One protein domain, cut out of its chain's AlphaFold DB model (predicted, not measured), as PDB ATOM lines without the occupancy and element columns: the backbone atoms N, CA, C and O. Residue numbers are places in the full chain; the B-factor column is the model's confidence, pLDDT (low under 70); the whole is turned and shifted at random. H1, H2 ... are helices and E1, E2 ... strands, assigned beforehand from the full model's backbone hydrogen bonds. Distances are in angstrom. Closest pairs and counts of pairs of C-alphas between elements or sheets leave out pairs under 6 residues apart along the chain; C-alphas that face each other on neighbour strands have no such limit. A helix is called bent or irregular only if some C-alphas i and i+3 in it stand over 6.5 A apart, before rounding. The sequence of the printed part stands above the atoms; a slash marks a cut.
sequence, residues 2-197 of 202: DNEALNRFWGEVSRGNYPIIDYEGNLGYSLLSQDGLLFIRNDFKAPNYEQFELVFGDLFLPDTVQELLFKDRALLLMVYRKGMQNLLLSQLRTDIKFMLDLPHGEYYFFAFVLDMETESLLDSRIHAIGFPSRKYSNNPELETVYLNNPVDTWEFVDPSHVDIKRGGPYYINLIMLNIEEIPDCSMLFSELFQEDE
ATOM      1  N   ASP A   2     -33.573 -19.769 -14.168       85.44
ATOM      2  CA  ASP A   2     -32.935 -19.114 -15.318       85.44
ATOM      3  C   ASP A   2     -32.706 -17.605 -15.090       85.44
ATOM      4  O   ASP A   2     -33.219 -17.003 -14.143       85.44
ATOM      5  N   ASN A   3     -31.908 -16.992 -15.970       88.19
ATOM      6  CA  ASN A   3     -31.556 -15.572 -15.875       88.19
ATOM      7  C   ASN A   3     -32.752 -14.647 -16.137       88.19
ATOM      8  O   ASN A   3     -32.785 -13.533 -15.621       88.19
ATOM      9  N   GLU A   4     -33.730 -15.073 -16.940       90.88
ATOM     10  CA  GLU A   4     -34.899 -14.246 -17.248       90.88
ATOM     11  C   GLU A   4     -35.785 -14.084 -16.009       90.88
ATOM     12  O   GLU A   4     -36.191 -12.969 -15.675       90.88
ATOM     13  N   ALA A   5     -36.034 -15.176 -15.287       91.69
ATOM     14  CA  ALA A   5     -36.796 -15.173 -14.050       91.69
ATOM     15  C   ALA A   5     -36.101 -14.329 -12.970       91.69
ATOM     16  O   ALA A   5     -36.753 -13.503 -12.327       91.69
ATOM     17  N   LEU A   6     -34.774 -14.446 -12.839       92.25
ATOM     18  CA  LEU A   6     -33.975 -13.603 -11.943       92.25
ATOM     19  C   LEU A   6     -34.044 -12.115 -12.300       92.25
ATOM     20  O   LEU A   6     -34.227 -11.283 -11.413       92.25
ATOM     21  N   ASN A   7     -33.951 -11.769 -13.584       93.19
ATOM     22  CA  ASN A   7     -34.061 -10.380 -14.033       93.19
ATOM     23  C   ASN A   7     -35.457  -9.807 -13.768       93.19
ATOM     24  O   ASN A   7     -35.594  -8.649 -13.381       93.19
ATOM     25  N   ARG A   8     -36.509 -10.619 -13.936       93.56
ATOM     26  CA  ARG A   8     -37.881 -10.226 -13.588       93.56
ATOM     27  C   ARG A   8     -38.041 -10.002 -12.089       93.56
ATOM     28  O   ARG A   8     -38.613  -8.988 -11.704       93.56
ATOM     29  N   PHE A   9     -37.530 -10.915 -11.266       94.38
ATOM     30  CA  PHE A   9     -37.500 -10.759  -9.813       94.38
ATOM     31  C   PHE A   9     -36.794  -9.459  -9.421       94.38
ATOM     32  O   PHE A   9     -37.376  -8.636  -8.721       94.38
ATOM     33  N   TRP A  10     -35.588  -9.227  -9.944       94.94
ATOM     34  CA  TRP A  10     -34.805  -8.031  -9.645       94.94
ATOM     35  C   TRP A  10     -35.513  -6.747 -10.078       94.94
ATOM     36  O   TRP A  10     -35.608  -5.803  -9.301       94.94
ATOM     37  N   GLY A  11     -36.120  -6.740 -11.267       93.56
ATOM     38  CA  GLY A  11     -36.915  -5.610 -11.742       93.56
ATOM     39  C   GLY A  11     -38.112  -5.275 -10.843       93.56
ATOM     40  O   GLY A  11     -38.475  -4.105 -10.732       93.56
ATOM     41  N   GLU A  12     -38.714  -6.265 -10.178       94.69
ATOM     42  CA  GLU A  12     -39.750  -6.031  -9.166       94.69
ATOM     43  C   GLU A  12     -39.170  -5.468  -7.862       94.69
ATOM     44  O   GLU A  12     -39.750  -4.538  -7.297       94.69
ATOM     45  N   VAL A  13     -38.001  -5.951  -7.422       92.69
ATOM     46  CA  VAL A  13     -37.283  -5.366  -6.277       92.69
ATOM     47  C   VAL A  13     -36.973  -3.887  -6.544       92.69
ATOM     48  O   VAL A  13     -37.273  -3.034  -5.709       92.69
ATOM     49  N   SER A  14     -36.482  -3.542  -7.741       89.12
ATOM     50  CA  SER A  14     -36.164  -2.155  -8.132       89.12
ATOM     51  C   SER A  14     -37.380  -1.236  -8.201       89.12
ATOM     52  O   SER A  14     -37.237  -0.018  -8.131       89.12
ATOM     53  N   ARG A  15     -38.589  -1.793  -8.305       90.94
ATOM     54  CA  ARG A  15     -39.851  -1.040  -8.243       90.94
ATOM     55  C   ARG A  15     -40.356  -0.827  -6.814       90.94
ATOM     56  O   ARG A  15     -41.395  -0.195  -6.641       90.94
ATOM     57  N   GLY A  16     -39.646  -1.338  -5.807       88.06
ATOM     58  CA  GLY A  16     -40.049  -1.277  -4.403       88.06
ATOM     59  C   GLY A  16     -41.131  -2.292  -4.028       88.06
ATOM     60  O   GLY A  16     -41.790  -2.131  -3.000       88.06
ATOM     61  N   ASN A  17     -41.338  -3.320  -4.858       91.25
ATOM     62  CA  ASN A  17     -42.220  -4.432  -4.521       91.25
ATOM     63  C   ASN A  17     -41.488  -5.448  -3.631       91.25
ATOM     64  O   ASN A  17     -40.269  -5.403  -3.469       91.25
ATOM     65  N   TYR A  18     -42.243  -6.400  -3.079       91.75
ATOM     66  CA  TYR A  18     -41.713  -7.488  -2.251       91.75
ATOM     67  C   TYR A  18     -41.865  -8.828  -2.973       91.75
ATOM     68  O   TYR A  18     -42.715  -9.634  -2.582       91.75
ATOM     69  N   PRO A  19     -41.137  -9.043  -4.084       93.50
ATOM     70  CA  PRO A  19     -41.257 -10.268  -4.849       93.50
ATOM     71  C   PRO A  19     -40.674 -11.456  -4.085       93.50
ATOM     72  O   PRO A  19     -39.794 -11.322  -3.231       93.50
ATOM     73  N   ILE A  20     -41.159 -12.628  -4.472       93.19
ATOM     74  CA  ILE A  20     -40.666 -13.938  -4.073       93.19
ATOM     75  C   ILE A  20     -40.398 -14.715  -5.358       93.19
ATOM     76  O   ILE A  20     -41.216 -14.657  -6.274       93.19
ATOM     77  N   ILE A  21     -39.291 -15.440  -5.448       92.44
ATOM     78  CA  ILE A  21     -39.008 -16.340  -6.568       92.44
ATOM     79  C   ILE A  21     -38.521 -17.689  -6.048       92.44
ATOM     80  O   ILE A  21     -37.702 -17.749  -5.130       92.44
ATOM     81  N   ASP A  22     -39.045 -18.769  -6.621       89.75
ATOM     82  CA  ASP A  22     -38.601 -20.128  -6.318       89.75
ATOM     83  C   ASP A  22     -37.556 -20.646  -7.324       89.75
ATOM     84  O   ASP A  22     -37.238 -20.011  -8.334       89.75
ATOM     85  N   TYR A  23     -37.019 -21.838  -7.065       86.88
ATOM     86  CA  TYR A  23     -36.024 -22.474  -7.934       86.88
ATOM     87  C   TYR A  23     -36.508 -22.718  -9.377       86.88
ATOM     88  O   TYR A  23     -35.691 -22.725 -10.311       86.88
ATOM     89  N   GLU A  24     -37.816 -22.902  -9.577       87.81
ATOM     90  CA  GLU A  24     -38.438 -23.100 -10.891       87.81
ATOM     91  C   GLU A  24     -38.636 -21.778 -11.652       87.81
ATOM     92  O   GLU A  24     -38.949 -21.800 -12.841       87.81
ATOM     93  N   GLY A  25     -38.399 -20.633 -11.004       87.88
ATOM     94  CA  GLY A  25     -38.585 -19.304 -11.578       87.88
ATOM     95  C   GLY A  25     -40.013 -18.774 -11.444       87.88
ATOM     96  O   GLY A  25     -40.373 -17.799 -12.113       87.88
ATOM     97  N   ASN A  26     -40.842 -19.388 -10.595       89.44
ATOM     98  CA  ASN A  26     -42.184 -18.894 -10.324       89.44
ATOM     99  C   ASN A  26     -42.095 -17.637  -9.455       89.44
ATOM    100  O   ASN A  26     -41.534 -17.658  -8.362       89.44
ATOM    101  N   LEU A  27     -42.672 -16.542  -9.948       90.75
ATOM    102  CA  LEU A  27     -42.689 -15.254  -9.262       90.75
ATOM    103  C   LEU A  27     -43.987 -15.093  -8.457       90.75
ATOM    104  O   LEU A  27     -45.085 -15.136  -9.016       90.75
ATOM    105  N   GLY A  28     -43.846 -14.848  -7.162       90.62
ATOM    106  CA  GLY A  28     -44.905 -14.466  -6.235       90.62
ATOM    107  C   GLY A  28     -44.602 -13.132  -5.553       90.62
ATOM    108  O   GLY A  28     -43.630 -12.453  -5.881       90.62
ATOM    109  N   TYR A  29     -45.439 -12.760  -4.586       91.62
ATOM    110  CA  TYR A  29     -45.253 -11.555  -3.779       91.62
ATOM    111  C   TYR A  29     -45.570 -11.845  -2.319       91.62
ATOM    112  O   TYR A  29     -46.541 -12.545  -2.011       91.62
ATOM    113  N   SER A  30     -44.768 -11.268  -1.432       90.81
ATOM    114  CA  SER A  30     -45.008 -11.291   0.004       90.81
ATOM    115  C   SER A  30     -46.240 -10.465   0.358       90.81
ATOM    116  O   SER A  30     -46.540  -9.445  -0.269       90.81
ATOM    117  N   LEU A  31     -46.957 -10.902   1.389       90.38
ATOM    118  CA  LEU A  31     -48.142 -10.222   1.899       90.38
ATOM    119  C   LEU A  31     -47.806  -9.554   3.226       90.38
ATOM    120  O   LEU A  31     -47.314 -10.200   4.146       90.38
ATOM    121  N   LEU A  32     -48.103  -8.264   3.346       86.69
ATOM    122  CA  LEU A  32     -47.985  -7.569   4.620       86.69
ATOM    123  C   LEU A  32     -49.234  -7.849   5.460       86.69
ATOM    124  O   LEU A  32     -50.347  -7.504   5.055       86.69
ATOM    125  N   SER A  33     -49.059  -8.487   6.616       81.88
ATOM    126  CA  SER A  33     -50.152  -8.711   7.560       81.88
ATOM    127  C   SER A  33     -50.566  -7.400   8.239       81.88
ATOM    128  O   SER A  33     -49.792  -6.445   8.326       81.88
ATOM    129  N   GLN A  34     -51.795  -7.359   8.760       73.75
ATOM    130  CA  GLN A  34     -52.291  -6.207   9.527       73.75
ATOM    131  C   GLN A  34     -51.492  -5.972  10.818       73.75
ATOM    132  O   GLN A  34     -51.418  -4.841  11.287       73.75
ATOM    133  N   ASP A  35     -50.850  -7.021  11.335       74.50
ATOM    134  CA  ASP A  35     -50.030  -6.994  12.547       74.50
ATOM    135  C   ASP A  35     -48.560  -6.623  12.271       74.50
ATOM    136  O   ASP A  35     -47.721  -6.699  13.164       74.50
ATOM    137  N   GLY A  36     -48.227  -6.227  11.035       78.12
ATOM    138  CA  GLY A  36     -46.876  -5.799  10.673       78.12
ATOM    139  C   GLY A  36     -45.887  -6.951  10.482       78.12
ATOM    140  O   GLY A  36     -44.706  -6.782  10.765       78.12
ATOM    141  N   LEU A  37     -46.346  -8.111  10.002       85.25
ATOM    142  CA  LEU A  37     -45.492  -9.240   9.608       85.25
ATOM    143  C   LEU A  37     -45.440  -9.372   8.085       85.25
ATOM    144  O   LEU A  37     -46.471  -9.295   7.415       85.25
ATOM    145  N   LEU A  38     -44.253  -9.628   7.536       88.75
ATOM    146  CA  LEU A  38     -44.091  -9.982   6.131       88.75
ATOM    147  C   LEU A  38     -44.330 -11.482   5.955       88.75
ATOM    148  O   LEU A  38     -43.459 -12.297   6.255       88.75
ATOM    149  N   PHE A  39     -45.506 -11.860   5.469       90.56
ATOM    150  CA  PHE A  39     -45.771 -13.243   5.104       90.56
ATOM    151  C   PHE A  39     -45.139 -13.546   3.749       90.56
ATOM    152  O   PHE A  39     -45.627 -13.109   2.701       90.56
ATOM    153  N   ILE A  40     -44.046 -14.298   3.785       88.81
ATOM    154  CA  ILE A  40     -43.350 -14.783   2.605       88.81
ATOM    155  C   ILE A  40     -44.058 -16.066   2.202       88.81
ATOM    156  O   ILE A  40     -43.846 -17.134   2.781       88.81
ATOM    157  N   ARG A  41     -44.956 -15.942   1.222       77.25
ATOM    158  CA  ARG A  41     -45.636 -17.103   0.668       77.25
ATOM    159  C   ARG A  41     -44.590 -18.052   0.104       77.25
ATOM    160  O   ARG A  41     -43.813 -17.689  -0.772       77.25
ATOM    161  N   ASN A  42     -44.623 -19.275   0.590       68.75
ATOM    162  CA  ASN A  42     -43.711 -20.299   0.163       68.75
ATOM    163  C   ASN A  42     -44.487 -21.401  -0.553       68.75
ATOM    164  O   ASN A  42     -45.355 -22.036   0.039       68.75
ATOM    165  N   ASP A  43     -44.167 -21.610  -1.824       62.56
ATOM    166  CA  ASP A  43     -44.741 -22.676  -2.639       62.56
ATOM    167  C   ASP A  43     -43.722 -23.825  -2.813       62.56
ATOM    168  O   ASP A  43     -43.677 -24.451  -3.874       62.56
ATOM    169  N   PHE A  44     -42.887 -24.128  -1.798       63.03
ATOM    170  CA  PHE A  44     -42.034 -25.326  -1.848       63.03
ATOM    171  C   PHE A  44     -42.901 -26.540  -2.185       63.03
ATOM    172  O   PHE A  44     -43.827 -26.891  -1.448       63.03
ATOM    173  N   LYS A  45     -42.587 -27.197  -3.308       61.75
ATOM    174  CA  LYS A  45     -43.240 -28.440  -3.711       61.75
ATOM    175  C   LYS A  45     -42.868 -29.528  -2.718       61.75
ATOM    176  O   LYS A  45     -41.837 -30.186  -2.837       61.75
ATOM    177  N   ALA A  46     -43.722 -29.694  -1.727       58.12
ATOM    178  CA  ALA A  46     -43.649 -30.786  -0.789       58.12
ATOM    179  C   ALA A  46     -44.303 -32.024  -1.435       58.12
ATOM    180  O   ALA A  46     -45.352 -31.890  -2.078       58.12
ATOM    181  N   PRO A  47     -43.729 -33.234  -1.308       57.94
ATOM    182  CA  PRO A  47     -44.462 -34.457  -1.590       57.94
ATOM    183  C   PRO A  47     -45.813 -34.405  -0.870       57.94
ATOM    184  O   PRO A  47     -45.880 -34.014   0.299       57.94
ATOM    185  N   ASN A  48     -46.890 -34.781  -1.570       49.88
ATOM    186  CA  ASN A  48     -48.217 -34.923  -0.967       49.88
ATOM    187  C   ASN A  48     -48.034 -35.658   0.375       49.88
ATOM    188  O   ASN A  48     -47.388 -36.699   0.364       49.88
ATOM    189  N   TYR A  49     -48.537 -35.108   1.489       56.34
ATOM    190  CA  TYR A  49     -48.414 -35.574   2.892       56.34
ATOM    191  C   TYR A  49     -47.345 -34.927   3.799       56.34
ATOM    192  O   TYR A  49     -47.378 -35.208   4.999       56.34
ATOM    193  N   GLU A  50     -46.460 -34.046   3.326       67.25
ATOM    194  CA  GLU A  50     -45.598 -33.284   4.251       67.25
ATOM    195  C   GLU A  50     -46.418 -32.250   5.045       67.25
ATOM    196  O   GLU A  50     -47.193 -31.471   4.490       67.25
ATOM    197  N   GLN A  51     -46.274 -32.287   6.373       74.44
ATOM    198  CA  GLN A  51     -46.827 -31.272   7.265       74.44
ATOM    199  C   GLN A  51     -45.912 -30.050   7.241       74.44
ATOM    200  O   GLN A  51     -44.688 -30.189   7.190       74.44
ATOM    201  N   PHE A  52     -46.523 -28.872   7.273       85.88
ATOM    202  CA  PHE A  52     -45.808 -27.609   7.303       85.88
ATOM    203  C   PHE A  52     -45.755 -27.064   8.730       85.88
ATOM    204  O   PHE A  52     -46.637 -27.341   9.550       85.88
ATOM    205  N   GLU A  53     -44.698 -26.319   9.021       89.00
ATOM    206  CA  GLU A  53     -44.479 -25.630  10.282       89.00
ATOM    207  C   GLU A  53     -44.238 -24.148  10.015       89.00
ATOM    208  O   GLU A  53     -43.505 -23.763   9.097       89.00
ATOM    209  N   LEU A  54     -44.819 -23.319  10.880       89.06
ATOM    210  CA  LEU A  54     -44.603 -21.883  10.837       89.06
ATOM    211  C   LEU A  54     -43.205 -21.549  11.351       89.06
ATOM    212  O   LEU A  54     -42.822 -21.930  12.463       89.06
ATOM    213  N   VAL A  55     -42.484 -20.779  10.544       90.19
ATOM    214  CA  VAL A  55     -41.173 -20.226  10.861       90.19
ATOM    215  C   VAL A  55     -41.292 -18.713  10.902       90.19
ATOM    216  O   VAL A  55     -41.609 -18.075   9.900       90.19
ATOM    217  N   PHE A  56     -41.029 -18.135  12.064       90.25
ATOM    218  CA  PHE A  56     -40.936 -16.696  12.259       90.25
ATOM    219  C   PHE A  56     -39.473 -16.292  12.236       90.25
ATOM    220  O   PHE A  56     -38.641 -16.965  12.835       90.25
ATOM    221  N   GLY A  57     -39.149 -15.182  11.592       89.06
ATOM    222  CA  GLY A  57     -37.788 -14.689  11.609       89.06
ATOM    223  C   GLY A  57     -37.676 -13.193  11.772       89.06
ATOM    224  O   GLY A  57     -38.595 -12.429  11.470       89.06
ATOM    225  N   ASP A  58     -36.532 -12.808  12.309       88.00
ATOM    226  CA  ASP A  58     -36.179 -11.437  12.641       88.00
ATOM    227  C   ASP A  58     -34.751 -11.155  12.178       88.00
ATOM    228  O   ASP A  58     -33.955 -12.080  11.988       88.00
ATOM    229  N   LEU A  59     -34.427  -9.881  11.990       87.19
ATOM    230  CA  LEU A  59     -33.099  -9.452  11.577       87.19
ATOM    231  C   LEU A  59     -32.463  -8.622  12.681       87.19
ATOM    232  O   LEU A  59     -32.952  -7.550  13.033       87.19
ATOM    233  N   PHE A  60     -31.315  -9.077  13.168       85.19
ATOM    234  CA  PHE A  60     -30.439  -8.232  13.955       85.19
ATOM    235  C   PHE A  60     -29.465  -7.508  13.028       85.19
ATOM    236  O   PHE A  60     -28.645  -8.126  12.346       85.19
ATOM    237  N   LEU A  61     -29.552  -6.181  13.020       82.25
ATOM    238  CA  LEU A  61     -28.741  -5.302  12.188       82.25
ATOM    239  C   LEU A  61     -27.785  -4.503  13.087       82.25
ATOM    240  O   LEU A  61     -28.248  -3.572  13.748       82.25
ATOM    241  N   PRO A  62     -26.477  -4.811  13.125       79.12
ATOM    242  CA  PRO A  62     -25.494  -3.924  13.745       79.12
ATOM    243  C   PRO A  62     -25.476  -2.554  13.058       79.12
ATOM    244  O   PRO A  62     -25.753  -2.471  11.859       79.12
ATOM    245  N   ASP A  63     -25.092  -1.497  13.777       80.38
ATOM    246  CA  ASP A  63     -25.064  -0.117  13.256       80.38
ATOM    247  C   ASP A  63     -24.303  -0.006  11.924       80.38
ATOM    248  O   ASP A  63     -24.778   0.625  10.982       80.38
ATOM    249  N   THR A  64     -23.173  -0.708  11.794       79.81
ATOM    250  CA  THR A  64     -22.365  -0.745  10.563       79.81
ATOM    251  C   THR A  64     -23.134  -1.293   9.360       79.81
ATOM    252  O   THR A  64     -22.931  -0.833   8.238       79.81
ATOM    253  N   VAL A  65     -24.042  -2.251   9.571       82.12
ATOM    254  CA  VAL A  65     -24.901  -2.806   8.518       82.12
ATOM    255  C   VAL A  65     -26.140  -1.939   8.297       82.12
ATOM    256  O   VAL A  65     -26.559  -1.763   7.153       82.12
ATOM    257  N   GLN A  66     -26.707  -1.351   9.355       82.81
ATOM    258  CA  GLN A  66     -27.800  -0.382   9.222       82.81
ATOM    259  C   GLN A  66     -27.382   0.801   8.344       82.81
ATOM    260  O   GLN A  66     -28.144   1.219   7.473       82.81
ATOM    261  N   GLU A  67     -26.147   1.284   8.500       83.75
ATOM    262  CA  GLU A  67     -25.591   2.355   7.674       83.75
ATOM    263  C   GLU A  67     -25.568   2.022   6.175       83.75
ATOM    264  O   GLU A  67     -25.775   2.902   5.334       83.75
ATOM    265  N   LEU A  68     -25.363   0.748   5.822       82.56
ATOM    266  CA  LEU A  68     -25.401   0.294   4.431       82.56
ATOM    267  C   LEU A  68     -26.809   0.422   3.842       82.56
ATOM    268  O   LEU A  68     -26.946   0.813   2.687       82.56
ATOM    269  N   LEU A  69     -27.843   0.134   4.635       79.38
ATOM    270  CA  LEU A  69     -29.245   0.118   4.209       79.38
ATOM    271  C   LEU A  69     -29.851   1.515   4.003       79.38
ATOM    272  O   LEU A  69     -30.927   1.618   3.421       79.38
ATOM    273  N   PHE A  70     -29.179   2.591   4.427       72.81
ATOM    274  CA  PHE A  70     -29.581   3.964   4.078       72.81
ATOM    275  C   PHE A  70     -29.238   4.356   2.631       72.81
ATOM    276  O   PHE A  70     -29.627   5.436   2.184       72.81
ATOM    277  N   LYS A  71     -28.491   3.517   1.906       73.69
ATOM    278  CA  LYS A  71     -28.228   3.669   0.467       73.69
ATOM    279  C   LYS A  71     -29.260   2.882  -0.342       73.69
ATOM    280  O   LYS A  71     -30.028   2.109   0.224       73.69
ATOM    281  N   ASP A  72     -29.235   3.022  -1.666       82.12
ATOM    282  CA  ASP A  72     -30.024   2.184  -2.573       82.12
ATOM    283  C   ASP A  72     -29.536   0.725  -2.470       82.12
ATOM    284  O   ASP A  72     -28.593   0.295  -3.143       82.12
ATOM    285  N   ARG A  73     -30.127  -0.029  -1.537       88.44
ATOM    286  CA  ARG A  73     -29.776  -1.413  -1.211       88.44
ATOM    287  C   ARG A  73     -31.018  -2.285  -1.091       88.44
ATOM    288  O   ARG A  73     -32.050  -1.858  -0.580       88.44
ATOM    289  N   ALA A  74     -30.887  -3.529  -1.533       91.06
ATOM    290  CA  ALA A  74     -31.878  -4.574  -1.335       91.06
ATOM    291  C   ALA A  74     -31.474  -5.445  -0.159       91.06
ATOM    292  O   ALA A  74     -30.289  -5.625   0.116       91.06
ATOM    293  N   LEU A  75     -32.479  -6.015   0.492       94.00
ATOM    294  CA  LEU A  75     -32.313  -6.973   1.566       94.00
ATOM    295  C   LEU A  75     -33.067  -8.226   1.149       94.00
ATOM    296  O   LEU A  75     -34.294  -8.219   1.111       94.00
ATOM    297  N   LEU A  76     -32.341  -9.280   0.802       95.12
ATOM    298  CA  LEU A  76     -32.932 -10.523   0.321       95.12
ATOM    299  C   LEU A  76     -32.792 -11.619   1.362       95.12
ATOM    300  O   LEU A  76     -31.703 -11.824   1.881       95.12
ATOM    301  N   LEU A  77     -33.867 -12.356   1.618       95.25
ATOM    302  CA  LEU A  77     -33.826 -13.655   2.273       95.25
ATOM    303  C   LEU A  77     -33.606 -14.735   1.223       95.25
ATOM    304  O   LEU A  77     -34.312 -14.769   0.217       95.25
ATOM    305  N   MET A  78     -32.699 -15.654   1.514       94.00
ATOM    306  CA  MET A  78     -32.545 -16.926   0.836       94.00
ATOM    307  C   MET A  78     -32.873 -18.057   1.802       94.00
ATOM    308  O   MET A  78     -32.267 -18.164   2.868       94.00
ATOM    309  N   VAL A  79     -33.808 -18.915   1.404       93.06
ATOM    310  CA  VAL A  79     -34.116 -20.169   2.098       93.06
ATOM    311  C   VAL A  79     -33.841 -21.311   1.136       93.06
ATOM    312  O   VAL A  79     -34.427 -21.372   0.057       93.06
ATOM    313  N   TYR A  80     -32.942 -22.211   1.514       90.19
ATOM    314  CA  TYR A  80     -32.547 -23.351   0.695       90.19
ATOM    315  C   TYR A  80     -32.771 -24.647   1.470       90.19
ATOM    316  O   TYR A  80     -32.270 -24.787   2.581       90.19
ATOM    317  N   ARG A  81     -33.536 -25.589   0.911       88.88
ATOM    318  CA  ARG A  81     -33.780 -26.897   1.538       88.88
ATOM    319  C   ARG A  81     -32.642 -27.844   1.175       88.88
ATOM    320  O   ARG A  81     -32.481 -28.178   0.006       88.88
ATOM    321  N   LYS A  82     -31.900 -28.310   2.176       86.06
ATOM    322  CA  LYS A  82     -30.809 -29.272   2.011       86.06
ATOM    323  C   LYS A  82     -31.313 -30.566   1.359       86.06
ATOM    324  O   LYS A  82     -32.419 -31.030   1.646       86.06
ATOM    325  N   GLY A  83     -30.511 -31.144   0.474       78.38
ATOM    326  CA  GLY A  83     -30.775 -32.398  -0.232       78.38
ATOM    327  C   GLY A  83     -31.849 -32.290  -1.314       78.38
ATOM    328  O   GLY A  83     -32.216 -33.293  -1.928       78.38
ATOM    329  N   MET A  84     -32.375 -31.088  -1.558       74.25
ATOM    330  CA  MET A  84     -33.369 -30.811  -2.585       74.25
ATOM    331  C   MET A  84     -32.945 -29.586  -3.387       74.25
ATOM    332  O   MET A  84     -32.462 -28.605  -2.841       74.25
ATOM    333  N   GLN A  85     -33.203 -29.584  -4.695       71.88
ATOM    334  CA  GLN A  85     -33.022 -28.392  -5.533       71.88
ATOM    335  C   GLN A  85     -34.162 -27.382  -5.300       71.88
ATOM    336  O   GLN A  85     -34.873 -26.996  -6.222       71.88
ATOM    337  N   ASN A  86     -34.361 -26.986  -4.044       83.75
ATOM    338  CA  ASN A  86     -35.461 -26.150  -3.587       83.75
ATOM    339  C   ASN A  86     -34.886 -24.897  -2.926       83.75
ATOM    340  O   ASN A  86     -34.373 -24.929  -1.810       83.75
ATOM    341  N   LEU A  87     -35.003 -23.784  -3.642       88.12
ATOM    342  CA  LEU A  87     -34.542 -22.458  -3.252       88.12
ATOM    343  C   LEU A  87     -35.724 -21.494  -3.267       88.12
ATOM    344  O   LEU A  87     -36.551 -21.556  -4.176       88.12
ATOM    345  N   LEU A  88     -35.757 -20.587  -2.301       91.88
ATOM    346  CA  LEU A  88     -36.655 -19.446  -2.248       91.88
ATOM    347  C   LEU A  88     -35.819 -18.184  -2.041       91.88
ATOM    348  O   LEU A  88     -35.032 -18.119  -1.096       91.88
ATOM    349  N   LEU A  89     -36.013 -17.180  -2.891       93.94
ATOM    350  CA  LEU A  89     -35.517 -15.827  -2.670       93.94
ATOM    351  C   LEU A  89     -36.702 -14.897  -2.428       93.94
ATOM    352  O   LEU A  89     -37.677 -14.928  -3.173       93.94
ATOM    353  N   SER A  90     -36.618 -14.053  -1.406       94.00
ATOM    354  CA  SER A  90     -37.647 -13.059  -1.098       94.00
ATOM    355  C   SER A  90     -37.008 -11.737  -0.729       94.00
ATOM    356  O   SER A  90     -36.101 -11.701   0.096       94.00
ATOM    357  N   GLN A  91     -37.536 -10.634  -1.251       94.25
ATOM    358  CA  GLN A  91     -37.208  -9.322  -0.702       94.25
ATOM    359  C   GLN A  91     -37.791  -9.199   0.711       94.25
ATOM    360  O   GLN A  91     -38.958  -9.521   0.950       94.25
ATOM    361  N   LEU A  92     -36.966  -8.733   1.643       92.06
ATOM    362  CA  LEU A  92     -37.322  -8.432   3.020       92.06
ATOM    363  C   LEU A  92     -37.512  -6.931   3.232       92.06
ATOM    364  O   LEU A  92     -37.206  -6.087   2.385       92.06
ATOM    365  N   ARG A  93     -37.997  -6.615   4.425       87.38
ATOM    366  CA  ARG A  93     -38.025  -5.274   4.994       87.38
ATOM    367  C   ARG A  93     -37.208  -5.267   6.274       87.38
ATOM    368  O   ARG A  93     -37.193  -6.252   7.000       87.38
ATOM    369  N   THR A  94     -36.540  -4.155   6.538       82.88
ATOM    370  CA  THR A  94     -35.662  -3.986   7.703       82.88
ATOM    371  C   THR A  94     -36.432  -3.685   8.987       82.88
ATOM    372  O   THR A  94     -35.898  -3.863  10.073       82.88
ATOM    373  N   ASP A  95     -37.676  -3.215   8.871       81.31
ATOM    374  CA  ASP A  95     -38.492  -2.703   9.974       81.31
ATOM    375  C   ASP A  95     -39.553  -3.691  10.476       81.31
ATOM    376  O   ASP A  95     -40.284  -3.383  11.418       81.31
ATOM    377  N   ILE A  96     -39.661  -4.867   9.850       84.62
ATOM    378  CA  ILE A  96     -40.669  -5.872  10.186       84.62
ATOM    379  C   ILE A  96     -40.093  -7.285  10.170       84.62
ATOM    380  O   ILE A  96     -39.186  -7.610   9.406       84.62
ATOM    381  N   LYS A  97     -40.696  -8.147  10.986       90.75
ATOM    382  CA  LYS A  97     -40.392  -9.580  11.034       90.75
ATOM    383  C   LYS A  97     -41.003 -10.295   9.834       90.75
ATOM    384  O   LYS A  97     -42.005  -9.837   9.274       90.75
ATOM    385  N   PHE A  98     -40.445 -11.442   9.474       90.62
ATOM    386  CA  PHE A  98     -40.980 -12.290   8.416       90.62
ATOM    387  C   PHE A  98     -41.573 -13.586   8.964       90.62
ATOM    388  O   PHE A  98     -41.239 -14.043  10.055       90.62
ATOM    389  N   MET A  99     -42.480 -14.174   8.193       92.06
ATOM    390  CA  MET A  99     -43.092 -15.464   8.483       92.06
ATOM    391  C   MET A  99     -43.124 -16.303   7.211       92.06
ATOM    392  O   MET A  99     -43.523 -15.806   6.157       92.06
ATOM    393  N   LEU A 100     -42.738 -17.570   7.327       91.38
ATOM    394  CA  LEU A 100     -42.782 -18.572   6.265       91.38
ATOM    395  C   LEU A 100     -43.533 -19.806   6.766       91.38
ATOM    396  O   LEU A 100     -43.507 -20.110   7.958       91.38
ATOM    397  N   ASP A 101     -44.144 -20.537   5.843       89.00
ATOM    398  CA  ASP A 101     -44.650 -21.884   6.099       89.00
ATOM    399  C   ASP A 101     -43.722 -22.873   5.388       89.00
ATOM    400  O   ASP A 101     -43.599 -22.830   4.160       89.00
ATOM    401  N   LEU A 102     -42.990 -23.699   6.139       89.31
ATOM    402  CA  LEU A 102     -41.994 -24.620   5.579       89.31
ATOM    403  C   LEU A 102     -42.403 -26.075   5.829       89.31
ATOM    404  O   LEU A 102     -42.756 -26.410   6.959       89.31
ATOM    405  N   PRO A 103     -42.310 -26.970   4.829       88.94
ATOM    406  CA  PRO A 103     -42.456 -28.394   5.089       88.94
ATOM    407  C   PRO A 103     -41.296 -28.904   5.954       88.94
ATOM    408  O   PRO A 103     -40.226 -28.293   5.997       88.94
ATOM    409  N   HIS A 104     -41.473 -30.044   6.623       89.31
ATOM    410  CA  HIS A 104     -40.399 -30.636   7.431       89.31
ATOM    411  C   HIS A 104     -39.130 -30.910   6.605       89.31
ATOM    412  O   HIS A 104     -39.197 -31.395   5.475       89.31
ATOM    413  N   GLY A 105     -37.958 -30.624   7.164       88.81
ATOM    414  CA  GLY A 105     -36.671 -30.809   6.498       88.81
ATOM    415  C   GLY A 105     -35.566 -29.933   7.075       88.81
ATOM    416  O   GLY A 105     -35.794 -29.125   7.970       88.81
ATOM    417  N   GLU A 106     -34.368 -30.084   6.526       90.19
ATOM    418  CA  GLU A 106     -33.199 -29.286   6.885       90.19
ATOM    419  C   GLU A 106     -33.072 -28.102   5.922       90.19
ATOM    420  O   GLU A 106     -33.129 -28.277   4.702       90.19
ATOM    421  N   TYR A 107     -32.912 -26.892   6.454       90.56
ATOM    422  CA  TYR A 107     -32.888 -25.661   5.666       90.56
ATOM    423  C   TYR A 107     -31.713 -24.776   6.034       90.56
ATOM    424  O   TYR A 107     -31.437 -24.545   7.206       90.56
ATOM    425  N   TYR A 108     -31.081 -24.195   5.028       91.56
ATOM    426  CA  TYR A 108     -30.171 -23.082   5.211       91.56
ATOM    427  C   TYR A 108     -30.921 -21.765   5.034       91.56
ATOM    428  O   TYR A 108     -31.700 -21.602   4.091       91.56
ATOM    429  N   PHE A 109     -30.658 -20.822   5.936       92.75
ATOM    430  CA  PHE A 109     -31.213 -19.475   5.900       92.75
ATOM    431  C   PHE A 109     -30.074 -18.475   5.795       92.75
ATOM    432  O   PHE A 109     -29.172 -18.482   6.627       92.75
ATOM    433  N   PHE A 110     -30.149 -17.589   4.811       93.12
ATOM    434  CA  PHE A 110     -29.227 -16.468   4.689       93.12
ATOM    435  C   PHE A 110     -29.993 -15.204   4.354       93.12
ATOM    436  O   PHE A 110     -30.973 -15.251   3.615       93.12
ATOM    437  N   ALA A 111     -29.531 -14.068   4.857       94.62
ATOM    438  CA  ALA A 111     -29.980 -12.769   4.373       94.62
ATOM    439  C   ALA A 111     -28.826 -12.044   3.676       94.62
ATOM    440  O   ALA A 111     -27.674 -12.221   4.049       94.62
ATOM    441  N   PHE A 112     -29.106 -11.230   2.667       94.62
ATOM    442  CA  PHE A 112     -28.086 -10.533   1.887       94.62
ATOM    443  C   PHE A 112     -28.444  -9.066   1.734       94.62
ATOM    444  O   PHE A 112     -29.561  -8.751   1.329       94.62
ATOM    445  N   VAL A 113     -27.484  -8.179   2.000       94.00
ATOM    446  CA  VAL A 113     -27.569  -6.771   1.595       94.00
ATOM    447  C   VAL A 113     -26.855  -6.616   0.264       94.00
ATOM    448  O   VAL A 113     -25.656  -6.882   0.179       94.00
ATOM    449  N   LEU A 114     -27.582  -6.183  -0.758       93.19
ATOM    450  CA  LEU A 114     -27.128  -6.114  -2.148       93.19
ATOM    451  C   LEU A 114     -27.238  -4.689  -2.686       93.19
ATOM    452  O   LEU A 114     -28.102  -3.926  -2.254       93.19
ATOM    453  N   ASP A 115     -26.371  -4.332  -3.630       89.19
ATOM    454  CA  ASP A 115     -26.446  -3.061  -4.351       89.19
ATOM    455  C   ASP A 115     -27.641  -3.035  -5.314       89.19
ATOM    456  O   ASP A 115     -27.757  -3.928  -6.149       89.19
ATOM    457  N   MET A 116     -28.512  -2.028  -5.207       85.81
ATOM    458  CA  MET A 116     -29.668  -1.849  -6.097       85.81
ATOM    459  C   MET A 116     -29.361  -1.057  -7.366       85.81
ATOM    460  O   MET A 116     -30.225  -0.953  -8.235       85.81
ATOM    461  N   GLU A 117     -28.155  -0.506  -7.497       84.19
ATOM    462  CA  GLU A 117     -27.751   0.285  -8.665       84.19
ATOM    463  C   GLU A 117     -27.456  -0.582  -9.905       84.19
ATOM    464  O   GLU A 117     -27.217  -0.053 -10.992       84.19
ATOM    465  N   THR A 118     -27.471  -1.914  -9.774       85.38
ATOM    466  CA  THR A 118     -27.165  -2.847 -10.865       85.38
ATOM    467  C   THR A 118     -28.406  -3.261 -11.655       85.38
ATOM    468  O   THR A 118     -29.505  -3.394 -11.118       85.38
ATOM    469  N   GLU A 119     -28.227  -3.525 -12.954       85.12
ATOM    470  CA  GLU A 119     -29.320  -3.953 -13.844       85.12
ATOM    471  C   GLU A 119     -29.806  -5.384 -13.558       85.12
ATOM    472  O   GLU A 119     -30.945  -5.725 -13.886       85.12
ATOM    473  N   SER A 120     -28.969  -6.219 -12.935       87.50
ATOM    474  CA  SER A 120     -29.299  -7.595 -12.568       87.50
ATOM    475  C   SER A 120     -28.859  -7.932 -11.142       87.50
ATOM    476  O   SER A 120     -27.923  -7.333 -10.601       87.50
ATOM    477  N   LEU A 121     -29.517  -8.939 -10.555       88.75
ATOM    478  CA  LEU A 121     -29.141  -9.495  -9.255       88.75
ATOM    479  C   LEU A 121     -27.733 -10.110  -9.289       88.75
ATOM    480  O   LEU A 121     -26.987  -9.980  -8.327       88.75
ATOM    481  N   LEU A 122     -27.374 -10.787 -10.385       88.69
ATOM    482  CA  LEU A 122     -26.100 -11.507 -10.500       88.69
ATOM    483  C   LEU A 122     -24.898 -10.565 -10.630       88.69
ATOM    484  O   LEU A 122     -23.791 -10.939 -10.253       88.69
ATOM    485  N   ASP A 123     -25.123  -9.351 -11.132       88.69
ATOM    486  CA  ASP A 123     -24.104  -8.300 -11.186       88.69
ATOM    487  C   ASP A 123     -24.011  -7.511  -9.870       88.69
ATOM    488  O   ASP A 123     -23.094  -6.707  -9.690       88.69
ATOM    489  N   SER A 124     -24.961  -7.718  -8.952       89.50
ATOM    490  CA  SER A 124     -25.016  -6.997  -7.687       89.50
ATOM    491  C   SER A 124     -23.930  -7.459  -6.721       89.50
ATOM    492  O   SER A 124     -23.651  -8.650  -6.554       89.50
ATOM    493  N   ARG A 125     -23.326  -6.496  -6.023       89.81
ATOM    494  CA  ARG A 125     -22.345  -6.774  -4.978       89.81
ATOM    495  C   ARG A 125     -23.050  -7.033  -3.651       89.81
ATOM    496  O   ARG A 125     -23.809  -6.195  -3.168       89.81
ATOM    497  N   ILE A 126     -22.707  -8.149  -3.011       91.00
ATOM    498  CA  ILE A 126     -23.084  -8.422  -1.621       91.00
ATOM    499  C   ILE A 126     -22.220  -7.560  -0.692       91.00
ATOM    500  O   ILE A 126     -20.991  -7.562  -0.787       91.00
ATOM    501  N   HIS A 127     -22.865  -6.829   0.210       91.38
ATOM    502  CA  HIS A 127     -22.229  -5.973   1.211       91.38
ATOM    503  C   HIS A 127     -22.305  -6.538   2.627       91.38
ATOM    504  O   HIS A 127     -21.418  -6.288   3.437       91.38
ATOM    505  N   ALA A 128     -23.358  -7.287   2.934       91.88
ATOM    506  CA  ALA A 128     -23.532  -7.924   4.229       91.88
ATOM    507  C   ALA A 128     -24.288  -9.238   4.070       91.88
ATOM    508  O   ALA A 128     -25.086  -9.389   3.140       91.88
ATOM    509  N   ILE A 129     -24.034 -10.166   4.988       92.62
ATOM    510  CA  ILE A 129     -24.644 -11.492   5.019       92.62
ATOM    511  C   ILE A 129     -25.198 -11.748   6.416       92.62
ATOM    512  O   ILE A 129     -24.522 -11.511   7.414       92.62
ATOM    513  N   GLY A 130     -26.438 -12.210   6.475       91.50
ATOM    514  CA  GLY A 130     -27.112 -12.656   7.678       91.50
ATOM    515  C   GLY A 130     -27.026 -14.156   7.835       91.50
ATOM    516  O   GLY A 130     -27.312 -14.884   6.884       91.50
ATOM    517  N   PHE A 131     -26.698 -14.596   9.043       90.19
ATOM    518  CA  PHE A 131     -26.656 -16.003   9.427       90.19
ATOM    519  C   PHE A 131     -27.563 -16.252  10.633       90.19
ATOM    520  O   PHE A 131     -27.713 -15.347  11.459       90.19
ATOM    521  N   PRO A 132     -28.130 -17.461  10.784       89.56
ATOM    522  CA  PRO A 132     -28.841 -17.847  11.994       89.56
ATOM    523  C   PRO A 132     -27.994 -17.637  13.249       89.56
ATOM    524  O   PRO A 132     -26.778 -17.783  13.231       89.56
ATOM    525  N   SER A 133     -28.632 -17.306  14.363       83.94
ATOM    526  CA  SER A 133     -27.977 -17.190  15.670       83.94
ATOM    527  C   SER A 133     -27.752 -18.561  16.340       83.94
ATOM    528  O   SER A 133     -28.676 -19.375  16.416       83.94
ATOM    529  N   ARG A 134     -26.552 -18.801  16.902       73.88
ATOM    530  CA  ARG A 134     -26.150 -20.050  17.604       73.88
ATOM    531  C   ARG A 134     -26.941 -20.352  18.866       73.88
ATOM    532  O   ARG A 134     -27.161 -21.513  19.198       73.88
ATOM    533  N   LYS A 135     -27.234 -19.327  19.673       57.41
ATOM    534  CA  LYS A 135     -27.667 -19.528  21.070       57.41
ATOM    535  C   LYS A 135     -29.161 -19.318  21.287       57.41
ATOM    536  O   LYS A 135     -29.685 -19.831  22.273       57.41
ATOM    537  N   TYR A 136     -29.839 -18.586  20.401       54.34
ATOM    538  CA  TYR A 136     -31.175 -18.058  20.685       54.34
ATOM    539  C   TYR A 136     -32.090 -18.003  19.466       54.34
ATOM    540  O   TYR A 136     -32.914 -17.096  19.380       54.34
ATOM    541  N   SER A 137     -32.043 -19.018  18.595       52.81
ATOM    542  CA  SER A 137     -33.017 -19.189  17.503       52.81
ATOM    543  C   SER A 137     -34.449 -18.895  17.999       52.81
ATOM    544  O   SER A 137     -35.194 -18.178  17.353       52.81
ATOM    545  N   ASN A 138     -34.763 -19.260  19.253       51.28
ATOM    546  CA  ASN A 138     -36.066 -19.046  19.889       51.28
ATOM    547  C   ASN A 138     -36.233 -17.854  20.860       51.28
ATOM    548  O   ASN A 138     -37.266 -17.797  21.528       51.28
ATOM    549  N   ASN A 139     -35.283 -16.916  20.997       52.69
ATOM    550  CA  ASN A 139     -35.460 -15.762  21.898       52.69
ATOM    551  C   ASN A 139     -34.849 -14.442  21.364       52.69
ATOM    552  O   ASN A 139     -33.696 -14.132  21.673       52.69
ATOM    553  N   PRO A 140     -35.628 -13.637  20.616       51.56
ATOM    554  CA  PRO A 140     -35.159 -12.391  19.997       51.56
ATOM    555  C   PRO A 140     -34.779 -11.290  21.002       51.56
ATOM    556  O   PRO A 140     -33.931 -10.449  20.711       51.56
ATOM    557  N   GLU A 141     -35.356 -11.286  22.207       53.12
ATOM    558  CA  GLU A 141     -35.068 -10.252  23.213       53.12
ATOM    559  C   GLU A 141     -33.655 -10.387  23.799       53.12
ATOM    560  O   GLU A 141     -33.037  -9.388  24.165       53.12
ATOM    561  N   LEU A 142     -33.105 -11.604  23.852       47.38
ATOM    562  CA  LEU A 142     -31.768 -11.841  24.398       47.38
ATOM    563  C   LEU A 142     -30.658 -11.392  23.438       47.38
ATOM    564  O   LEU A 142     -29.613 -10.938  23.894       47.38
ATOM    565  N   GLU A 143     -30.875 -11.447  22.125       51.91
ATOM    566  CA  GLU A 143     -29.845 -11.099  21.135       51.91
ATOM    567  C   GLU A 143     -29.513  -9.603  21.128       51.91
ATOM    568  O   GLU A 143     -28.338  -9.232  21.108       51.91
ATOM    569  N   THR A 144     -30.523  -8.741  21.279       54.19
ATOM    570  CA  THR A 144     -30.334  -7.279  21.352       54.19
ATOM    571  C   THR A 144     -29.467  -6.816  22.531       54.19
ATOM    572  O   THR A 144     -28.833  -5.765  22.460       54.19
ATOM    573  N   VAL A 145     -29.393  -7.596  23.616       50.59
ATOM    574  CA  VAL A 145     -28.631  -7.234  24.822       50.59
ATOM    575  C   VAL A 145     -27.147  -7.604  24.699       50.59
ATOM    576  O   VAL A 145     -26.293  -6.830  25.138       50.59
ATOM    577  N   TYR A 146     -26.823  -8.754  24.095       50.94
ATOM    578  CA  TYR A 146     -25.452  -9.289  24.037       50.94
ATOM    579  C   TYR A 146     -24.596  -8.710  22.904       50.94
ATOM    580  O   TYR A 146     -23.376  -8.652  23.044       50.94
ATOM    581  N   LEU A 147     -25.216  -8.230  21.826       56.44
ATOM    582  CA  LEU A 147     -24.513  -7.723  20.641       56.44
ATOM    583  C   LEU A 147     -23.999  -6.275  20.792       56.44
ATOM    584  O   LEU A 147     -23.361  -5.744  19.891       56.44
ATOM    585  N   ASN A 148     -24.185  -5.657  21.968       52.78
ATOM    586  CA  ASN A 148     -23.623  -4.344  22.316       52.78
ATOM    587  C   ASN A 148     -22.090  -4.346  22.525       52.78
ATOM    588  O   ASN A 148     -21.510  -3.284  22.741       52.78
ATOM    589  N   ASN A 149     -21.427  -5.511  22.492       53.12
ATOM    590  CA  ASN A 149     -19.965  -5.622  22.480       53.12
ATOM    591  C   ASN A 149     -19.497  -6.293  21.168       53.12
ATOM    592  O   ASN A 149     -19.576  -7.513  21.052       53.12
ATOM    593  N   PRO A 150     -18.986  -5.514  20.198       51.69
ATOM    594  CA  PRO A 150     -18.806  -5.923  18.799       51.69
ATOM    595  C   PRO A 150     -17.575  -6.799  18.511       51.69
ATOM    596  O   PRO A 150     -17.255  -7.023  17.348       51.69
ATOM    597  N   VAL A 151     -16.835  -7.261  19.524       53.69
ATOM    598  CA  VAL A 151     -15.505  -7.849  19.277       53.69
ATOM    599  C   VAL A 151     -15.580  -9.259  18.680       53.69
ATOM    600  O   VAL A 151     -14.660  -9.630  17.967       53.69
ATOM    601  N   ASP A 152     -16.694  -9.985  18.844       60.91
ATOM    602  CA  ASP A 152     -16.817 -11.364  18.351       60.91
ATOM    603  C   ASP A 152     -18.226 -11.694  17.810       60.91
ATOM    604  O   ASP A 152     -18.791 -12.742  18.109       60.91
ATOM    605  N   THR A 153     -18.833 -10.820  16.993       68.31
ATOM    606  CA  THR A 153     -20.169 -11.061  16.385       68.31
ATOM    607  C   THR A 153     -20.238 -12.404  15.634       68.31
ATOM    608  O   THR A 153     -21.274 -13.071  15.633       68.31
ATOM    609  N   TRP A 154     -19.107 -12.861  15.080       72.31
ATOM    610  CA  TRP A 154     -18.963 -14.177  14.449       72.31
ATOM    611  C   TRP A 154     -19.191 -15.360  15.409       72.31
ATOM    612  O   TRP A 154     -19.677 -16.417  15.010       72.31
ATOM    613  N   GLU A 155     -18.891 -15.215  16.701       74.44
ATOM    614  CA  GLU A 155     -19.117 -16.281  17.685       74.44
ATOM    615  C   GLU A 155     -20.599 -16.549  17.952       74.44
ATOM    616  O   GLU A 155     -20.940 -17.604  18.499       74.44
ATOM    617  N   PHE A 156     -21.472 -15.614  17.569       77.06
ATOM    618  CA  PHE A 156     -22.912 -15.699  17.768       77.06
ATOM    619  C   PHE A 156     -23.654 -16.257  16.557       77.06
ATOM    620  O   PHE A 156     -24.830 -16.584  16.703       77.06
ATOM    621  N   VAL A 157     -22.994 -16.427  15.407       82.31
ATOM    622  CA  VAL A 157     -23.628 -16.961  14.196       82.31
ATOM    623  C   VAL A 157     -23.393 -18.453  14.000       82.31
ATOM    624  O   VAL A 157     -22.321 -18.995  14.283       82.31
ATOM    625  N   ASP A 158     -24.424 -19.129  13.510       84.69
ATOM    626  CA  ASP A 158     -24.444 -20.532  13.135       84.69
ATOM    627  C   ASP A 158     -24.857 -20.661  11.665       84.69
ATOM    628  O   ASP A 158     -26.041 -20.547  11.350       84.69
ATOM    629  N   PRO A 159     -23.910 -20.880  10.740       82.88
ATOM    630  CA  PRO A 159     -24.242 -21.090   9.336       82.88
ATOM    631  C   PRO A 159     -24.798 -22.499   9.057       82.88
ATOM    632  O   PRO A 159     -25.079 -22.811   7.898       82.88
ATOM    633  N   SER A 160     -24.920 -23.370  10.068       84.88
ATOM    634  CA  SER A 160     -25.458 -24.718   9.880       84.88
ATOM    635  C   SER A 160     -26.945 -24.707   9.512       84.88
ATOM    636  O   SER A 160     -27.664 -23.718   9.673       84.88
ATOM    637  N   HIS A 161     -27.406 -25.828   8.960       86.94
ATOM    638  CA  HIS A 161     -28.806 -25.996   8.597       86.94
ATOM    639  C   HIS A 161     -29.690 -26.040   9.851       86.94
ATOM    640  O   HIS A 161     -29.340 -26.619  10.878       86.94
ATOM    641  N   VAL A 162     -30.883 -25.471   9.734       88.62
ATOM    642  CA  VAL A 162     -31.942 -25.533  10.733       88.62
ATOM    643  C   VAL A 162     -32.888 -26.668  10.370       88.62
ATOM    644  O   VAL A 162     -33.425 -26.727   9.264       88.62
ATOM    645  N   ASP A 163     -33.097 -27.571  11.316       89.88
ATOM    646  CA  ASP A 163     -33.938 -28.750  11.151       89.88
ATOM    647  C   ASP A 163     -35.384 -28.457  11.584       89.88
ATOM    648  O   ASP A 163     -35.708 -28.366  12.776       89.88
ATOM    649  N   ILE A 164     -36.256 -28.273  10.594       89.06
ATOM    650  CA  ILE A 164     -37.686 -28.026  10.762       89.06
ATOM    651  C   ILE A 164     -38.397 -29.375  10.863       89.06
ATOM    652  O   ILE A 164     -38.509 -30.131   9.899       89.06
ATOM    653  N   LYS A 165     -38.912 -29.677  12.048       88.56
ATOM    654  CA  LYS A 165     -39.597 -30.923  12.402       88.56
ATOM    655  C   LYS A 165     -40.963 -30.618  12.985       88.56
ATOM    656  O   LYS A 165     -41.314 -29.483  13.275       88.56
ATOM    657  N   ARG A 166     -41.725 -31.676  13.237       86.00
ATOM    658  CA  ARG A 166     -43.007 -31.555  13.917       86.00
ATOM    659  C   ARG A 166     -42.877 -30.886  15.290       86.00
ATOM    660  O   ARG A 166     -42.120 -31.374  16.130       86.00
ATOM    661  N   GLY A 167     -43.742 -29.905  15.551       80.94
ATOM    662  CA  GLY A 167     -43.928 -29.324  16.886       80.94
ATOM    663  C   GLY A 167     -43.439 -27.888  17.037       80.94
ATOM    664  O   GLY A 167     -43.003 -27.529  18.131       80.94
ATOM    665  N   GLY A 168     -43.511 -27.090  15.968       76.88
ATOM    666  CA  GLY A 168     -43.239 -25.659  16.002       76.88
ATOM    667  C   GLY A 168     -44.237 -24.859  16.863       76.88
ATOM    668  O   GLY A 168     -45.032 -25.427  17.621       76.88
ATOM    669  N   PRO A 169     -44.228 -23.515  16.762       84.31
ATOM    670  CA  PRO A 169     -43.523 -22.719  15.757       84.31
ATOM    671  C   PRO A 169     -42.013 -22.627  15.994       84.31
ATOM    672  O   PRO A 169     -41.539 -22.743  17.124       84.31
ATOM    673  N   TYR A 170     -41.280 -22.376  14.914       86.88
ATOM    674  CA  TYR A 170     -39.848 -22.090  14.938       86.88
ATOM    675  C   TYR A 170     -39.619 -20.589  14.886       86.88
ATOM    676  O   TYR A 170     -40.342 -19.871  14.194       86.88
ATOM    677  N   TYR A 171     -38.583 -20.127  15.573       87.06
ATOM    678  CA  TYR A 171     -38.095 -18.766  15.435       87.06
ATOM    679  C   TYR A 171     -36.648 -18.826  14.940       87.06
ATOM    680  O   TYR A 171     -35.892 -19.735  15.299       87.06
ATOM    681  N   ILE A 172     -36.284 -17.908  14.050       87.62
ATOM    682  CA  ILE A 172     -34.951 -17.820  13.458       87.62
ATOM    683  C   ILE A 172     -34.564 -16.352  13.377       87.62
ATOM    684  O   ILE A 172     -35.035 -15.613  12.515       87.62
ATOM    685  N   ASN A 173     -33.673 -15.932  14.263       86.06
ATOM    686  CA  ASN A 173     -33.067 -14.615  14.159       86.06
ATOM    687  C   ASN A 173     -31.812 -14.708  13.292       86.06
ATOM    688  O   ASN A 173     -30.969 -15.586  13.509       86.06
ATOM    689  N   LEU A 174     -31.701 -13.810  12.315       89.19
ATOM    690  CA  LEU A 174     -30.522 -13.683  11.469       89.19
ATOM    691  C   LEU A 174     -29.697 -12.486  11.933       89.19
ATOM    692  O   LEU A 174     -30.180 -11.354  11.939       89.19
ATOM    693  N   ILE A 175     -28.443 -12.729  12.295       88.00
ATOM    694  CA  ILE A 175     -27.486 -11.686  12.658       88.00
ATOM    695  C   ILE A 175     -26.745 -11.281  11.394       88.00
ATOM    696  O   ILE A 175     -26.055 -12.097  10.781       88.00
ATOM    697  N   MET A 176     -26.907 -10.021  11.003       89.25
ATOM    698  CA  MET A 176     -26.271  -9.461   9.820       89.25
ATOM    699  C   MET A 176     -24.831  -9.054  10.120       89.25
ATOM    700  O   MET A 176     -24.565  -8.372  11.106       89.25
ATOM    701  N   LEU A 177     -23.912  -9.429   9.238       87.44
ATOM    702  CA  LEU A 177     -22.486  -9.135   9.327       87.44
ATOM    703  C   LEU A 177     -22.015  -8.447   8.054       87.44
ATOM    704  O   LEU A 177     -22.430  -8.831   6.959       87.44
ATOM    705  N   ASN A 178     -21.123  -7.464   8.175       87.50
ATOM    706  CA  ASN A 178     -20.463  -6.899   7.001       87.50
ATOM    707  C   ASN A 178     -19.613  -7.992   6.335       87.50
ATOM    708  O   ASN A 178     -18.896  -8.723   7.013       87.50
ATOM    709  N   ILE A 179     -19.677  -8.102   5.007       87.44
ATOM    710  CA  ILE A 179     -18.926  -9.122   4.267       87.44
ATOM    711  C   ILE A 179     -17.412  -9.026   4.499       87.44
ATOM    712  O   ILE A 179     -16.722 -10.039   4.470       87.44
ATOM    713  N   GLU A 180     -16.897  -7.823   4.769       84.31
ATOM    714  CA  GLU A 180     -15.478  -7.582   5.060       84.31
ATOM    715  C   GLU A 180     -15.035  -8.169   6.414       84.31
ATOM    716  O   GLU A 180     -13.844  -8.382   6.628       84.31
ATOM    717  N   GLU A 181     -15.983  -8.458   7.307       80.94
ATOM    718  CA  GLU A 181     -15.751  -9.064   8.624       80.94
ATOM    719  C   GLU A 181     -15.875 -10.597   8.594       80.94
ATOM    720  O   GLU A 181     -15.557 -11.255   9.583       80.94
ATOM    721  N   ILE A 182     -16.327 -11.180   7.475       81.12
ATOM    722  CA  ILE A 182     -16.515 -12.627   7.332       81.12
ATOM    723  C   ILE A 182     -15.215 -13.253   6.799       81.12
ATOM    724  O   ILE A 182     -14.883 -13.067   5.622       81.12
ATOM    725  N   PRO A 183     -14.475 -14.022   7.618       75.06
ATOM    726  CA  PRO A 183     -13.259 -14.686   7.163       75.06
ATOM    727  C   PRO A 183     -13.589 -15.741   6.102       75.06
ATOM    728  O   PRO A 183     -14.547 -16.498   6.250       75.06
ATOM    729  N   ASP A 184     -12.798 -15.782   5.025       77.19
ATOM    730  CA  ASP A 184     -12.891 -16.786   3.955       77.19
ATOM    731  C   ASP A 184     -14.319 -17.002   3.408       77.19
ATOM    732  O   ASP A 184     -14.723 -18.114   3.071       77.19
ATOM    733  N   CYS A 185     -15.096 -15.917   3.279       75.75
ATOM    734  CA  CYS A 185     -16.513 -15.949   2.898       75.75
ATOM    735  C   CYS A 185     -16.815 -16.782   1.631       75.75
ATOM    736  O   CYS A 185     -17.871 -17.405   1.536       75.75
ATOM    737  N   SER A 186     -15.907 -16.813   0.651       70.88
ATOM    738  CA  SER A 186     -16.062 -17.629  -0.563       70.88
ATOM    739  C   SER A 186     -15.937 -19.134  -0.301       70.88
ATOM    740  O   SER A 186     -16.624 -19.932  -0.945       70.88
ATOM    741  N   MET A 187     -15.085 -19.535   0.648       72.31
ATOM    742  CA  MET A 187     -14.923 -20.933   1.048       72.31
ATOM    743  C   MET A 187     -16.135 -21.409   1.848       72.31
ATOM    744  O   MET A 187     -16.607 -22.513   1.604       72.31
ATOM    745  N   LEU A 188     -16.718 -20.547   2.686       73.75
ATOM    746  CA  LEU A 188     -17.886 -20.876   3.507       73.75
ATOM    747  C   LEU A 188     -19.073 -21.391   2.680       73.75
ATOM    748  O   LEU A 188     -19.589 -22.471   2.948       73.75
ATOM    749  N   PHE A 189     -19.489 -20.667   1.635       73.62
ATOM    750  CA  PHE A 189     -20.587 -21.141   0.780       73.62
ATOM    751  C   PHE A 189     -20.198 -22.384  -0.022       73.62
ATOM    752  O   PHE A 189     -21.026 -23.268  -0.220       73.62
ATOM    753  N   SER A 190     -18.938 -22.476  -0.452       70.94
ATOM    754  CA  SER A 190     -18.452 -23.650  -1.179       70.94
ATOM    755  C   SER A 190     -18.551 -24.915  -0.322       70.94
ATOM    756  O   SER A 190     -19.026 -25.932  -0.810       70.94
ATOM    757  N   GLU A 191     -18.168 -24.850   0.954       71.31
ATOM    758  CA  GLU A 191     -18.262 -25.972   1.894       71.31
ATOM    759  C   GLU A 191     -19.720 -26.350   2.188       71.31
ATOM    760  O   GLU A 191     -20.087 -27.520   2.086       71.31
ATOM    761  N   LEU A 192     -20.577 -25.357   2.457       70.06
ATOM    762  CA  LEU A 192     -21.991 -25.578   2.779       70.06
ATOM    763  C   LEU A 192     -22.766 -26.261   1.645       70.06
ATOM    764  O   LEU A 192     -23.627 -27.097   1.913       70.06
ATOM    765  N   PHE A 193     -22.462 -25.923   0.388       67.25
ATOM    766  CA  PHE A 193     -23.131 -26.515  -0.774       67.25
ATOM    767  C   PHE A 193     -22.432 -27.778  -1.310       67.25
ATOM    768  O   PHE A 193     -23.099 -28.620  -1.909       67.25
ATOM    769  N   GLN A 194     -21.132 -27.978  -1.055       65.31
ATOM    770  CA  GLN A 194     -20.441 -29.237  -1.385       65.31
ATOM    771  C   GLN A 194     -20.950 -30.424  -0.561       65.31
ATOM    772  O   GLN A 194     -21.038 -31.540  -1.078       65.31
ATOM    773  N   GLU A 195     -21.309 -30.204   0.708       57.72
ATOM    774  CA  GLU A 195     -21.925 -31.249   1.536       57.72
ATOM    775  C   GLU A 195     -23.226 -31.783   0.921       57.72
ATOM    776  O   GLU A 195     -23.548 -32.959   1.096       57.72
ATOM    777  N   ASP A 196     -23.933 -30.957   0.149       55.38
ATOM    778  CA  ASP A 196     -25.206 -31.317  -0.471       55.38
ATOM    779  C   ASP A 196     -25.040 -32.135  -1.763       55.38
ATOM    780  O   ASP A 196     -25.804 -33.064  -2.020       55.38
ATOM    781  N   GLU A 197     -23.982 -31.877  -2.541       52.91
ATOM    782  CA  GLU A 197     -23.627 -32.682  -3.724       52.91
ATOM    783  C   GLU A 197     -23.114 -34.086  -3.356       52.91
ATOM    784  O   GLU A 197     -23.171 -35.017  -4.166       52.91
TER     785      GLU A 197
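What this domain is: This is residues 2 to 197 of the 202 residues of an uncharacterized protein of Methanosarcina thermophila (strain ATCC 43570 / DSM 1825 / OCM 12 / VKM B-1830 / TM-1) (UniProt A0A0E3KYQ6). One strongly twisted sheet curls round into a flattened barrel that is not fully closed, its gap lying between E3 and the strands E1, E2 and E6. H2 caps one end, H1 lies over E1 and E6 on the outside, H3 and H4 graze the sheet near E11, and H5 lies off the sheet. The printed part has 196 residues with five named helices and eleven named strands, in the order H1 E1 E2 E3 E4 H2 E5 E6 E7 E8 E9 H3 H4 E10 E11 H5. The class is mixed, helices and strands; the branched sheet is mixed too, parallel at E3 and E7 and at E4 and E11, antiparallel elsewhere. The whole is compact, with a radius of gyration of the C-alphas of 16.0 A and spans of 47 by 41 by 41 A.

Where its parts are: H1, residues 3 to 14, begins at C-alpha 3 (-31.556, -15.572, -15.875) and is 16.2 A long. E1 is residues 19 to 22, E2 27 to 29, E3 37 to 40, and E4 52 to 60, 25.6 A long. H2 is residues 63 to 69, E5 73 to 81, 25.9 A, E6 86 to 91, and E7 97 to 103. E8, residues 105 to 115, is the longest strand, 31.5 A, and E9 is 126 to 132. H3 is residues 140 to 146, and H4 150 to 156, irregular, with C-alphas 151 and 154 8.7 A apart. E10 is residues 162 to 164, E11 170 to 178, 25.9 A, and H5 185 to 197, 19.4 A, ending at C-alpha 197 (-23.627, -32.682, -3.724).

How they stand to each other: E8 has E5 on one side, N 78 to O 110 2.7 A, and on the other side E9, N 130 to O 111 2.7 A, and E10, N 162 to O 107 2.7 A. E9 neighbours E11, N 177 to O 129 2.8 A; E11 neighbours E4, N 172 to O 56 2.8 A. E4 neighbours E7, N 53 to O 102 2.8 A; E7 neighbours the edge strand E3, N 38 to O 97 2.8 A. E5 and E6 form a hairpin, N 77 to O 90 2.8 A; E6 neighbours E1, N 21 to O 89 2.8 A, and E1 and E2 form a hairpin, N 20 to O 28 2.8 A. The closest C-alphas of E3 and E6, Ile 40 and Ser 90, are 7.0 A apart. H1 has a height over the sheet of 8.8 A and runs along E1, at 9 degrees on the local plane. H2, on the opposite face, is 6.2 A from E11 at the C-alphas of Val 65 and Asn 178. H5 is only just not on the sheet, with 4 pairs of C-alphas within 10 A. Every O i to N i+4 pair is within hydrogen-bond range in H1, but 2 of 3 in H2, 7 of 9 in H5, and 0 of 3 in H3 and in H4, each of which has 2 of 4 O i to N i+3 pairs within range.

The domain as a whole: The farthest C-alphas, Asn 48 and Val 151, are 47.0 A apart. The printed part has no cut, and E3 to E4 is a long link of 11 residues. Mean pLDDT of the printed part is 81.4; it is under 70 at residues 42 to 50, 135 to 153 and 193 to 197.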